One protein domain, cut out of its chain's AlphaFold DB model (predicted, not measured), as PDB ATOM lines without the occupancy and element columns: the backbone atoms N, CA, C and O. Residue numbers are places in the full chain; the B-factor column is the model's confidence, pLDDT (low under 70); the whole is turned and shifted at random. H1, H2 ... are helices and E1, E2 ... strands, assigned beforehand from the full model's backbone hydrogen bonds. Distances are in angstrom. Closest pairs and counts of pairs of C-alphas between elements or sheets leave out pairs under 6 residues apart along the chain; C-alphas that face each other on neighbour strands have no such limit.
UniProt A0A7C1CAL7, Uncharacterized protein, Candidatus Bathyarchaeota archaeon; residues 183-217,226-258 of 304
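Overview. This is residues 183 to 217 and 226 to 258 of the 304 residues of an uncharacterized protein of Candidatus Bathyarchaeota archaeon (UniProt A0A7C1CAL7). A long two-stranded hairpin, E2 and E3, runs on at its open end into a small sheet of three short strands, E1, E4 and E5, and a long helix, H2, packs on the E3 side of the hairpin with its residues 239 to 250. The short helix H3 makes a corner at the far end of H2, and the short helix H1 only grazes the small sheet. The printed part has 68 residues, with three named helices and five named strands in the order E1 E2 E3 E4 H1 E5 H2 H3; the class is mixed, helices and strands. The small sheet has the order E1 - E4 - E5, and both sheets are antiparallel. The whole is loose, with a radius of gyration of the C-alphas of 14.8 A, and its outline is flat, spanning 47 by 28 by 15 A.

Arrangement. E1, residues 184 to 186, runs on into E2, residues 189 to 195, across a break of 2 residues, at 54 degrees. E2 and E3, residues 198 to 204, form a hairpin, antiparallel at 159 degrees, with N 191 and O 202 within hydrogen-bond range at 2.8 A. E3 runs on into E4, residues 207 to 209, across a break of 2 residues, at 68 degrees. E4 is antiparallel to E1 at 148 degrees, with N 186 and O 207 within range at 2.8 A. E4 is also antiparallel to E5, residues 231 to 233, at 147 degrees, with N 208 and O 232 at 2.7 A. H1, residues 227 to 230, only grazes this sheet with its residues 228 to 230. H2, residues 236 to 251, is not on this sheet; its closest C-alphas to E3 are those of Val 246 and Tyr 201, 6.4 A apart. H2 and E2 are apart. H2 and H3, residues 253 to 258, touch only at the corner by their link, opposite ways at a steep tilt of 64 degrees; H2 does so with residues 248 to 250 alone, and the closest C-alphas are those of Ile 249 and Gly 256, 4.4 A apart. Every O i to N i+4 pair is within hydrogen-bond range in H2 and H3; H1 is too short for such a pair, and its 1 O i to N i+3 pair is within range.

Along the chain. E1 begins at C-alpha 184, (177.320, 289.483, 281.870). E2 measures 19.7 A and E3 19.8 A from first to last C-alpha. H2 measures 22.8 A and begins at C-alpha 236, (169.465, 278.580, 294.024). H3 ends at C-alpha 258, (194.021, 269.679, 297.751).

Size, cuts and confidence. The two C-alphas farthest apart are those of Gly 214 and Ile 254, 48.2 A. Residues 218 to 225 are not printed, and C-alphas 217 and 226 are 12.2 A apart across this cut, in the link from E4 to H1. The links that are printed whole are tight. The mean pLDDT of the printed part is 76.6; residues 183 to 184, 210 to 217 and 226 to 230 are under 70.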
ATOM      1  N   ILE A 183     174.345 292.056 279.425       61.31
ATOM      2  CA  ILE A 183     174.132 291.118 280.524       61.31
ATOM      3  C   ILE A 183     175.377 290.234 280.587       61.31
ATOM      4  O   ILE A 183     175.632 289.474 279.655       61.31
ATOM      5  N   ALA A 184     176.160 290.342 281.660       68.00
ATOM      6  CA  ALA A 184     177.320 289.483 281.870       68.00
ATOM      7  C   ALA A 184     176.943 288.318 282.793       68.00
ATOM      8  O   ALA A 184     176.530 288.531 283.937       68.00
ATOM      9  N   TYR A 185     177.093 287.090 282.294       73.50
ATOM     10  CA  TYR A 185     176.984 285.875 283.098       73.50
ATOM     11  C   TYR A 185     178.338 285.589 283.743       73.50
ATOM     12  O   TYR A 185     179.324 285.333 283.055       73.50
ATOM     13  N   LEU A 186     178.385 285.648 285.068       76.12
ATOM     14  CA  LEU A 186     179.568 285.356 285.862       76.12
ATOM     15  C   LEU A 186     179.498 283.911 286.375       76.12
ATOM     16  O   LEU A 186     178.452 283.499 286.890       76.12
ATOM     17  N   PRO A 187     180.594 283.138 286.275       80.94
ATOM     18  CA  PRO A 187     180.688 281.833 286.916       80.94
ATOM     19  C   PRO A 187     180.735 281.980 288.447       80.94
ATOM     20  O   PRO A 187     180.754 283.088 288.983       80.94
ATOM     21  N   PHE A 188     180.758 280.857 289.168       84.62
ATOM     22  CA  PHE A 188     180.967 280.902 290.614       84.62
ATOM     23  C   PHE A 188     182.436 281.177 290.956       84.62
ATOM     24  O   PHE A 188     183.347 280.752 290.243       84.62
ATOM     25  N   PHE A 189     182.667 281.832 292.092       84.81
ATOM     26  CA  PHE A 189     184.005 282.089 292.620       84.81
ATOM     27  C   PHE A 189     184.123 281.582 294.048       84.81
ATOM     28  O   PHE A 189     183.226 281.790 294.863       84.81
ATOM     29  N   LEU A 190     185.251 280.952 294.368       85.75
ATOM     30  CA  LEU A 190     185.599 280.561 295.728       85.75
ATOM     31  C   LEU A 190     186.668 281.514 296.263       85.75
ATOM     32  O   LEU A 190     187.744 281.642 295.679       85.75
ATOM     33  N   VAL A 191     186.378 282.158 297.387       84.31
ATOM     34  CA  VAL A 191     187.291 283.078 298.065       84.31
ATOM     35  C   VAL A 191     187.675 282.492 299.415       84.31
ATOM     36  O   VAL A 191     186.816 282.090 300.194       84.31
ATOM     37  N   CYS A 192     188.976 282.453 299.695       83.94
ATOM     38  CA  CYS A 192     189.516 282.055 300.990       83.94
ATOM     39  C   CYS A 192     190.054 283.295 301.703       83.94
ATOM     40  O   CYS A 192     191.067 283.859 301.291       83.94
ATOM     41  N   TYR A 193     189.409 283.687 302.797       81.19
ATOM     42  CA  TYR A 193     189.935 284.691 303.714       81.19
ATOM     43  C   TYR A 193     190.835 284.002 304.733       81.19
ATOM     44  O   TYR A 193     190.458 282.973 305.291       81.19
ATOM     45  N   LYS A 194     192.025 284.551 304.972       78.81
ATOM     46  CA  LYS A 194     192.984 284.013 305.940       78.81
ATOM     47  C   LYS A 194     193.309 285.078 306.979       78.81
ATOM     48  O   LYS A 194     193.700 286.184 306.611       78.81
ATOM     49  N   ARG A 195     193.200 284.727 308.260       79.81
ATOM     50  CA  ARG A 195     193.673 285.541 309.387       79.81
ATOM     51  C   ARG A 195     194.521 284.654 310.293       79.81
ATOM     52  O   ARG A 195     194.003 283.789 310.986       79.81
ATOM     53  N   GLY A 196     195.841 284.828 310.248       77.44
ATOM     54  CA  GLY A 196     196.760 283.917 310.938       77.44
ATOM     55  C   GLY A 196     196.619 282.480 310.419       77.44
ATOM     56  O   GLY A 196     196.840 282.231 309.230       77.44
ATOM     57  N   LEU A 197     196.257 281.545 311.300       71.44
ATOM     58  CA  LEU A 197     195.996 280.141 310.954       71.44
ATOM     59  C   LEU A 197     194.536 279.875 310.557       71.44
ATOM     60  O   LEU A 197     194.271 278.894 309.861       71.44
ATOM     61  N   GLU A 198     193.613 280.761 310.932       77.50
ATOM     62  CA  GLU A 198     192.194 280.626 310.616       77.50
ATOM     63  C   GLU A 198     191.930 280.930 309.143       77.50
ATOM     64  O   GLU A 198     192.465 281.882 308.556       77.50
ATOM     65  N   LYS A 199     191.078 280.100 308.542       80.62
ATOM     66  CA  LYS A 199     190.661 280.215 307.149       80.62
ATOM     67  C   LYS A 199     189.147 280.157 307.089       80.62
ATOM     68  O   LYS A 199     188.540 279.306 307.726       80.62
ATOM     69  N   ARG A 200     188.565 281.045 306.294       83.12
ATOM     70  CA  ARG A 200     187.133 281.070 306.013       83.12
ATOM     71  C   ARG A 200     186.918 281.042 304.514       83.12
ATOM     72  O   ARG A 200     187.425 281.915 303.804       83.12
ATOM     73  N   TYR A 201     186.138 280.077 304.052       84.19
ATOM     74  CA  TYR A 201     185.780 279.966 302.648       84.19
ATOM     75  C   TYR A 201     184.418 280.605 302.395       84.19
ATOM     76  O   TYR A 201     183.481 280.475 303.178       84.19
ATOM     77  N   VAL A 202     184.315 281.340 301.294       84.44
ATOM     78  CA  VAL A 202     183.069 281.956 300.841       84.44
ATOM     79  C   VAL A 202     182.916 281.683 299.359       84.44
ATOM     80  O   VAL A 202     183.807 281.996 298.570       84.44
ATOM     81  N   VAL A 203     181.768 281.130 298.980       84.69
ATOM     82  CA  VAL A 203     181.378 281.016 297.578       84.69
ATOM     83  C   VAL A 203     180.545 282.227 297.178       84.69
ATOM     84  O   VAL A 203     179.615 282.632 297.877       84.69
ATOM     85  N   PHE A 204     180.873 282.778 296.016       82.81
ATOM     86  CA  PHE A 204     180.007 283.652 295.243       82.81
ATOM     87  C   PHE A 204     179.356 282.804 294.150       82.81
ATOM     88  O   PHE A 204     180.087 282.194 293.366       82.81
ATOM     89  N   PRO A 205     178.019 282.697 294.114       82.25
ATOM     90  CA  PRO A 205     177.343 281.810 293.179       82.25
ATOM     91  C   PRO A 205     177.408 282.339 291.741       82.25
ATOM     92  O   PRO A 205     177.673 283.531 291.543       82.25
ATOM     93  N   PRO A 206     177.122 281.493 290.731       84.44
ATOM     94  CA  PRO A 206     176.954 281.963 289.365       84.44
ATOM     95  C   PRO A 206     175.887 283.053 289.332       84.44
ATOM     96  O   PRO A 206     174.769 282.866 289.823       84.44
ATOM     97  N   SER A 207     176.260 284.211 288.803       82.00
ATOM     98  CA  SER A 207     175.480 285.434 288.957       82.00
ATOM     99  C   SER A 207     175.390 286.199 287.651       82.00
ATOM    100  O   SER A 207     176.291 286.169 286.821       82.00
ATOM    101  N   ILE A 208     174.303 286.934 287.491       76.69
ATOM    102  CA  ILE A 208     174.104 287.883 286.412       76.69
ATOM    103  C   ILE A 208     174.450 289.269 286.945       76.69
ATOM    104  O   ILE A 208     173.804 289.765 287.873       76.69
ATOM    105  N   ALA A 209     175.448 289.906 286.338       70.25
ATOM    106  CA  ALA A 209     175.704 291.323 286.544       70.25
ATOM    107  C   ALA A 209     174.867 292.123 285.537       70.25
ATOM    108  O   ALA A 209     175.044 292.002 284.321       70.25
ATOM    109  N   LYS A 210     173.935 292.931 286.049       60.78
ATOM    110  CA  LYS A 210     173.158 293.885 285.246       60.78
ATOM    111  C   LYS A 210     173.736 295.277 285.441       60.78
ATOM    112  O   LYS A 210     174.033 295.667 286.568       60.78
ATOM    113  N   THR A 211     173.856 296.047 284.362       56.56
ATOM    114  CA  THR A 211     174.140 297.481 284.478       56.56
ATOM    115  C   THR A 211     172.988 298.122 285.261       56.56
ATOM    116  O   THR A 211     171.840 297.989 284.826       56.56
ATOM    117  N   PRO A 212     173.231 298.775 286.414       53.66
ATOM    118  CA  PRO A 212     172.150 299.411 287.145       53.66
ATOM    119  C   PRO A 212     171.534 300.498 286.269       53.66
ATOM    120  O   PRO A 212     172.235 301.318 285.676       53.66
ATOM    121  N   SER A 213     170.209 300.495 286.169       48.91
ATOM    122  CA  SER A 213     169.451 301.505 285.441       48.91
ATOM    123  C   SER A 213     169.699 302.884 286.058       48.91
ATOM    124  O   SER A 213     169.176 303.157 287.132       48.91
ATOM    125  N   GLY A 214     170.516 303.718 285.402       47.81
ATOM    126  CA  GLY A 214     170.576 305.191 285.462       47.81
ATOM    127  C   GLY A 214     170.786 305.927 286.800       47.81
ATOM    128  O   GLY A 214     171.221 307.072 286.776       47.81
ATOM    129  N   ILE A 215     170.505 305.328 287.960       42.97
ATOM    130  CA  ILE A 215     170.310 306.051 289.230       42.97
ATOM    131  C   ILE A 215     171.289 305.595 290.323       42.97
ATOM    132  O   ILE A 215     171.588 306.352 291.241       42.97
ATOM    133  N   LEU A 216     171.891 304.409 290.209       49.59
ATOM    134  CA  LEU A 216     172.877 303.917 291.176       49.59
ATOM    135  C   LEU A 216     174.293 303.989 290.600       49.59
ATOM    136  O   LEU A 216     174.895 302.976 290.253       49.59
ATOM    137  N   LYS A 217     174.857 305.201 290.525       54.12
ATOM    138  CA  LYS A 217     176.323 305.339 290.491       54.12
ATOM    139  C   LYS A 217     176.865 304.647 291.747       54.12
ATOM    140  O   LYS A 217     176.414 304.956 292.846       54.12
ATOM    141  N   ARG A 226     177.630 295.949 299.807       54.31
ATOM    142  CA  ARG A 226     176.763 296.219 298.631       54.31
ATOM    143  C   ARG A 226     177.252 295.661 297.291       54.31
ATOM    144  O   ARG A 226     176.487 295.684 296.334       54.31
ATOM    145  N   VAL A 227     178.451 295.076 297.205       56.88
ATOM    146  CA  VAL A 227     178.922 294.419 295.962       56.88
ATOM    147  C   VAL A 227     178.039 293.218 295.593       56.88
ATOM    148  O   VAL A 227     177.738 293.014 294.421       56.88
ATOM    149  N   ARG A 228     177.518 292.484 296.591       56.53
ATOM    150  CA  ARG A 228     176.515 291.425 296.364       56.53
ATOM    151  C   ARG A 228     175.218 291.948 295.738       56.53
ATOM    152  O   ARG A 228     174.566 291.189 295.043       56.53
ATOM    153  N   MET A 229     174.855 293.221 295.926       57.03
ATOM    154  CA  MET A 229     173.633 293.784 295.330       57.03
ATOM    155  C   MET A 229     173.740 293.984 293.812       57.03
ATOM    156  O   MET A 229     172.720 294.144 293.151       57.03
ATOM    157  N   LEU A 230     174.957 293.981 293.260       63.12
ATOM    158  CA  LEU A 230     175.196 294.088 291.817       63.12
ATOM    159  C   LEU A 230     175.138 292.725 291.111       63.12
ATOM    160  O   LEU A 230     175.054 292.669 289.884       63.12
ATOM    161  N   LEU A 231     175.200 291.638 291.884       72.12
ATOM    162  CA  LEU A 231     175.215 290.265 291.405       72.12
ATOM    163  C   LEU A 231     173.881 289.610 291.742       72.12
ATOM    164  O   LEU A 231     173.596 289.312 292.900       72.12
ATOM    165  N   GLN A 232     173.059 289.380 290.725       74.31
ATOM    166  CA  GLN A 232     171.839 288.609 290.900       74.31
ATOM    167  C   GLN A 232     172.159 287.133 290.689       74.31
ATOM    168  O   GLN A 232     172.556 286.738 289.598       74.31
ATOM    169  N   GLU A 233     171.981 286.319 291.720       79.56
ATOM    170  CA  GLU A 233     172.137 284.872 291.619       79.56
ATOM    171  C   GLU A 233     171.262 284.289 290.496       79.56
ATOM    172  O   GLU A 233     170.080 284.620 290.382       79.56
ATOM    173  N   TYR A 234     171.846 283.415 289.671       77.50
ATOM    174  CA  TYR A 234     171.130 282.768 288.570       77.50
ATOM    175  C   TYR A 234     170.410 281.472 288.989       77.50
ATOM    176  O   TYR A 234     169.374 281.144 288.415       77.50
ATOM    177  N   SER A 235     170.929 280.720 289.973       82.81
ATOM    178  CA  SER A 235     170.358 279.421 290.371       82.81
ATOM    179  C   SER A 235     170.593 279.051 291.841       82.81
ATOM    180  O   SER A 235     171.705 278.695 292.236       82.81
ATOM    181  N   THR A 236     169.497 278.988 292.604       83.69
ATOM    182  CA  THR A 236     169.465 278.580 294.024       83.69
ATOM    183  C   THR A 236     169.933 277.155 294.264       83.69
ATOM    184  O   THR A 236     170.634 276.885 295.241       83.69
ATOM    185  N   SER A 237     169.628 276.235 293.352       86.50
ATOM    186  CA  SER A 237     170.078 274.845 293.463       86.50
ATOM    187  C   SER A 237     171.601 274.730 293.378       86.50
ATOM    188  O   SER A 237     172.208 274.017 294.178       86.50
ATOM    189  N   ILE A 238     172.229 275.471 292.456       85.06
ATOM    190  CA  ILE A 238     173.691 275.479 292.307       85.06
ATOM    191  C   ILE A 238     174.341 276.135 293.528       85.06
ATOM    192  O   ILE A 238     175.303 275.599 294.072       85.06
ATOM    193  N   THR A 239     173.793 277.245 294.016       85.62
ATOM    194  CA  THR A 239     174.296 277.921 295.220       85.62
ATOM    195  C   THR A 239     174.260 277.019 296.445       85.62
ATOM    196  O   THR A 239     175.247 276.924 297.173       85.62
ATOM    197  N   ASN A 240     173.161 276.292 296.650       87.69
ATOM    198  CA  ASN A 240     173.039 275.345 297.755       87.69
ATOM    199  C   ASN A 240     174.054 274.201 297.653       87.69
ATOM    200  O   ASN A 240     174.661 273.833 298.662       87.69
ATOM    201  N   LEU A 241     174.286 273.669 296.448       88.31
ATOM    202  CA  LEU A 241     175.328 272.669 296.207       88.31
ATOM    203  C   LEU A 241     176.719 273.215 296.557       88.31
ATOM    204  O   LEU A 241     177.478 272.560 297.271       88.31
ATOM    205  N   LEU A 242     177.043 274.425 296.101       87.62
ATOM    206  CA  LEU A 242     178.343 275.041 296.360       87.62
ATOM    207  C   LEU A 242     178.541 275.401 297.843       87.62
ATOM    208  O   LEU A 242     179.650 275.291 298.360       87.62
ATOM    209  N   ASN A 243     177.480 275.774 298.561       86.38
ATOM    210  CA  ASN A 243     177.550 275.996 300.006       86.38
ATOM    211  C   ASN A 243     177.827 274.690 300.770       86.38
ATOM    212  O   ASN A 243     178.628 274.684 301.702       86.38
ATOM    213  N   ARG A 244     177.237 273.561 300.349       87.06
ATOM    214  CA  ARG A 244     177.589 272.238 300.901       87.06
ATOM    215  C   ARG A 244     179.043 271.875 300.606       87.06
ATOM    216  O   ARG A 244     179.726 271.346 301.477       87.06
ATOM    217  N   PHE A 245     179.528 272.205 299.408       86.69
ATOM    218  CA  PHE A 245     180.927 272.015 299.024       86.69
ATOM    219  C   PHE A 245     181.900 272.785 299.936       86.69
ATOM    220  O   PHE A 245     182.933 272.234 300.310       86.69
ATOM    221  N   VAL A 246     181.554 274.004 300.372       87.31
ATOM    222  CA  VAL A 246     182.336 274.739 301.388       87.31
ATOM    223  C   VAL A 246     182.398 273.975 302.710       87.31
ATOM    224  O   VAL A 246     183.485 273.817 303.260       87.31
ATOM    225  N   GLY A 247     181.270 273.434 303.177       85.25
ATOM    226  CA  GLY A 247     181.243 272.616 304.394       85.25
ATOM    227  C   GLY A 247     182.190 271.412 304.323       85.25
ATOM    228  O   GLY A 247     182.887 271.119 305.290       85.25
ATOM    229  N   LEU A 248     182.297 270.762 303.158       86.50
ATOM    230  CA  LEU A 248     183.224 269.641 302.946       86.50
ATOM    231  C   LEU A 248     184.700 270.064 302.985       86.50
ATOM    232  O   LEU A 248     185.535 269.320 303.498       86.50
ATOM    233  N   ILE A 249     185.026 271.250 302.460       86.50
ATOM    234  CA  ILE A 249     186.382 271.825 302.536       86.50
ATOM    235  C   ILE A 249     186.777 272.083 303.992       86.50
ATOM    236  O   ILE A 249     187.927 271.856 304.362       86.50
ATOM    237  N   GLU A 250     185.841 272.575 304.801       83.06
ATOM    238  CA  GLU A 250     186.095 272.932 306.199       83.06
ATOM    239  C   GLU A 250     186.164 271.700 307.116       83.06
ATOM    240  O   GLU A 250     186.949 271.689 308.061       83.06
ATOM    241  N   GLN A 251     185.405 270.639 306.819       85.81
ATOM    242  CA  GLN A 251     185.372 269.406 307.617       85.81
ATOM    243  C   GLN A 251     186.542 268.450 307.335       85.81
ATOM    244  O   GLN A 251     186.957 267.713 308.228       85.81
ATOM    245  N   ASN A 252     187.072 268.429 306.107       86.38
ATOM    246  CA  ASN A 252     188.121 267.494 305.703       86.38
ATOM    247  C   ASN A 252     189.420 268.230 305.351       86.38
ATOM    248  O   ASN A 252     189.540 268.838 304.288       86.38
ATOM    249  N   LEU A 253     190.422 268.106 306.227       81.12
ATOM    250  CA  LEU A 253     191.721 268.766 306.072       81.12
ATOM    251  C   LEU A 253     192.444 268.350 304.782       81.12
ATOM    252  O   LEU A 253     192.886 269.212 304.032       81.12
ATOM    253  N   ILE A 254     192.508 267.053 304.464       86.31
ATOM    254  CA  ILE A 254     193.206 266.555 303.262       86.31
ATOM    255  C   ILE A 254     192.542 267.105 301.992       86.31
ATOM    256  O   ILE A 254     193.214 267.572 301.068       86.31
ATOM    257  N   PHE A 255     191.210 267.090 301.955       85.38
ATOM    258  CA  PHE A 255     190.444 267.628 300.837       85.38
ATOM    259  C   PHE A 255     190.609 269.148 300.714       85.38
ATOM    260  O   PHE A 255     190.871 269.660 299.624       85.38
ATOM    261  N   GLY A 256     190.533 269.877 301.829       85.00
ATOM    262  CA  GLY A 256     190.748 271.318 301.848       85.00
ATOM    263  C   GLY A 256     192.150 271.712 301.380       85.00
ATOM    264  O   GLY A 256     192.307 272.719 300.691       85.00
ATOM    265  N   ASP A 257     193.172 270.922 301.704       84.69
ATOM    266  CA  ASP A 257     194.557 271.123 301.266       84.69
ATOM    267  C   ASP A 257     194.703 270.959 299.750       84.69
ATOM    268  O   ASP A 257     195.273 271.830 299.083       84.69
ATOM    269  N   MET A 258     194.079 269.922 299.192       86.69
ATOM    270  CA  MET A 258     194.021 269.679 297.751       86.69
ATOM    271  C   MET A 258     193.323 270.819 296.996       86.69
ATOM    272  O   MET A 258     193.845 271.327 295.997       86.69
TER     273      MET A 258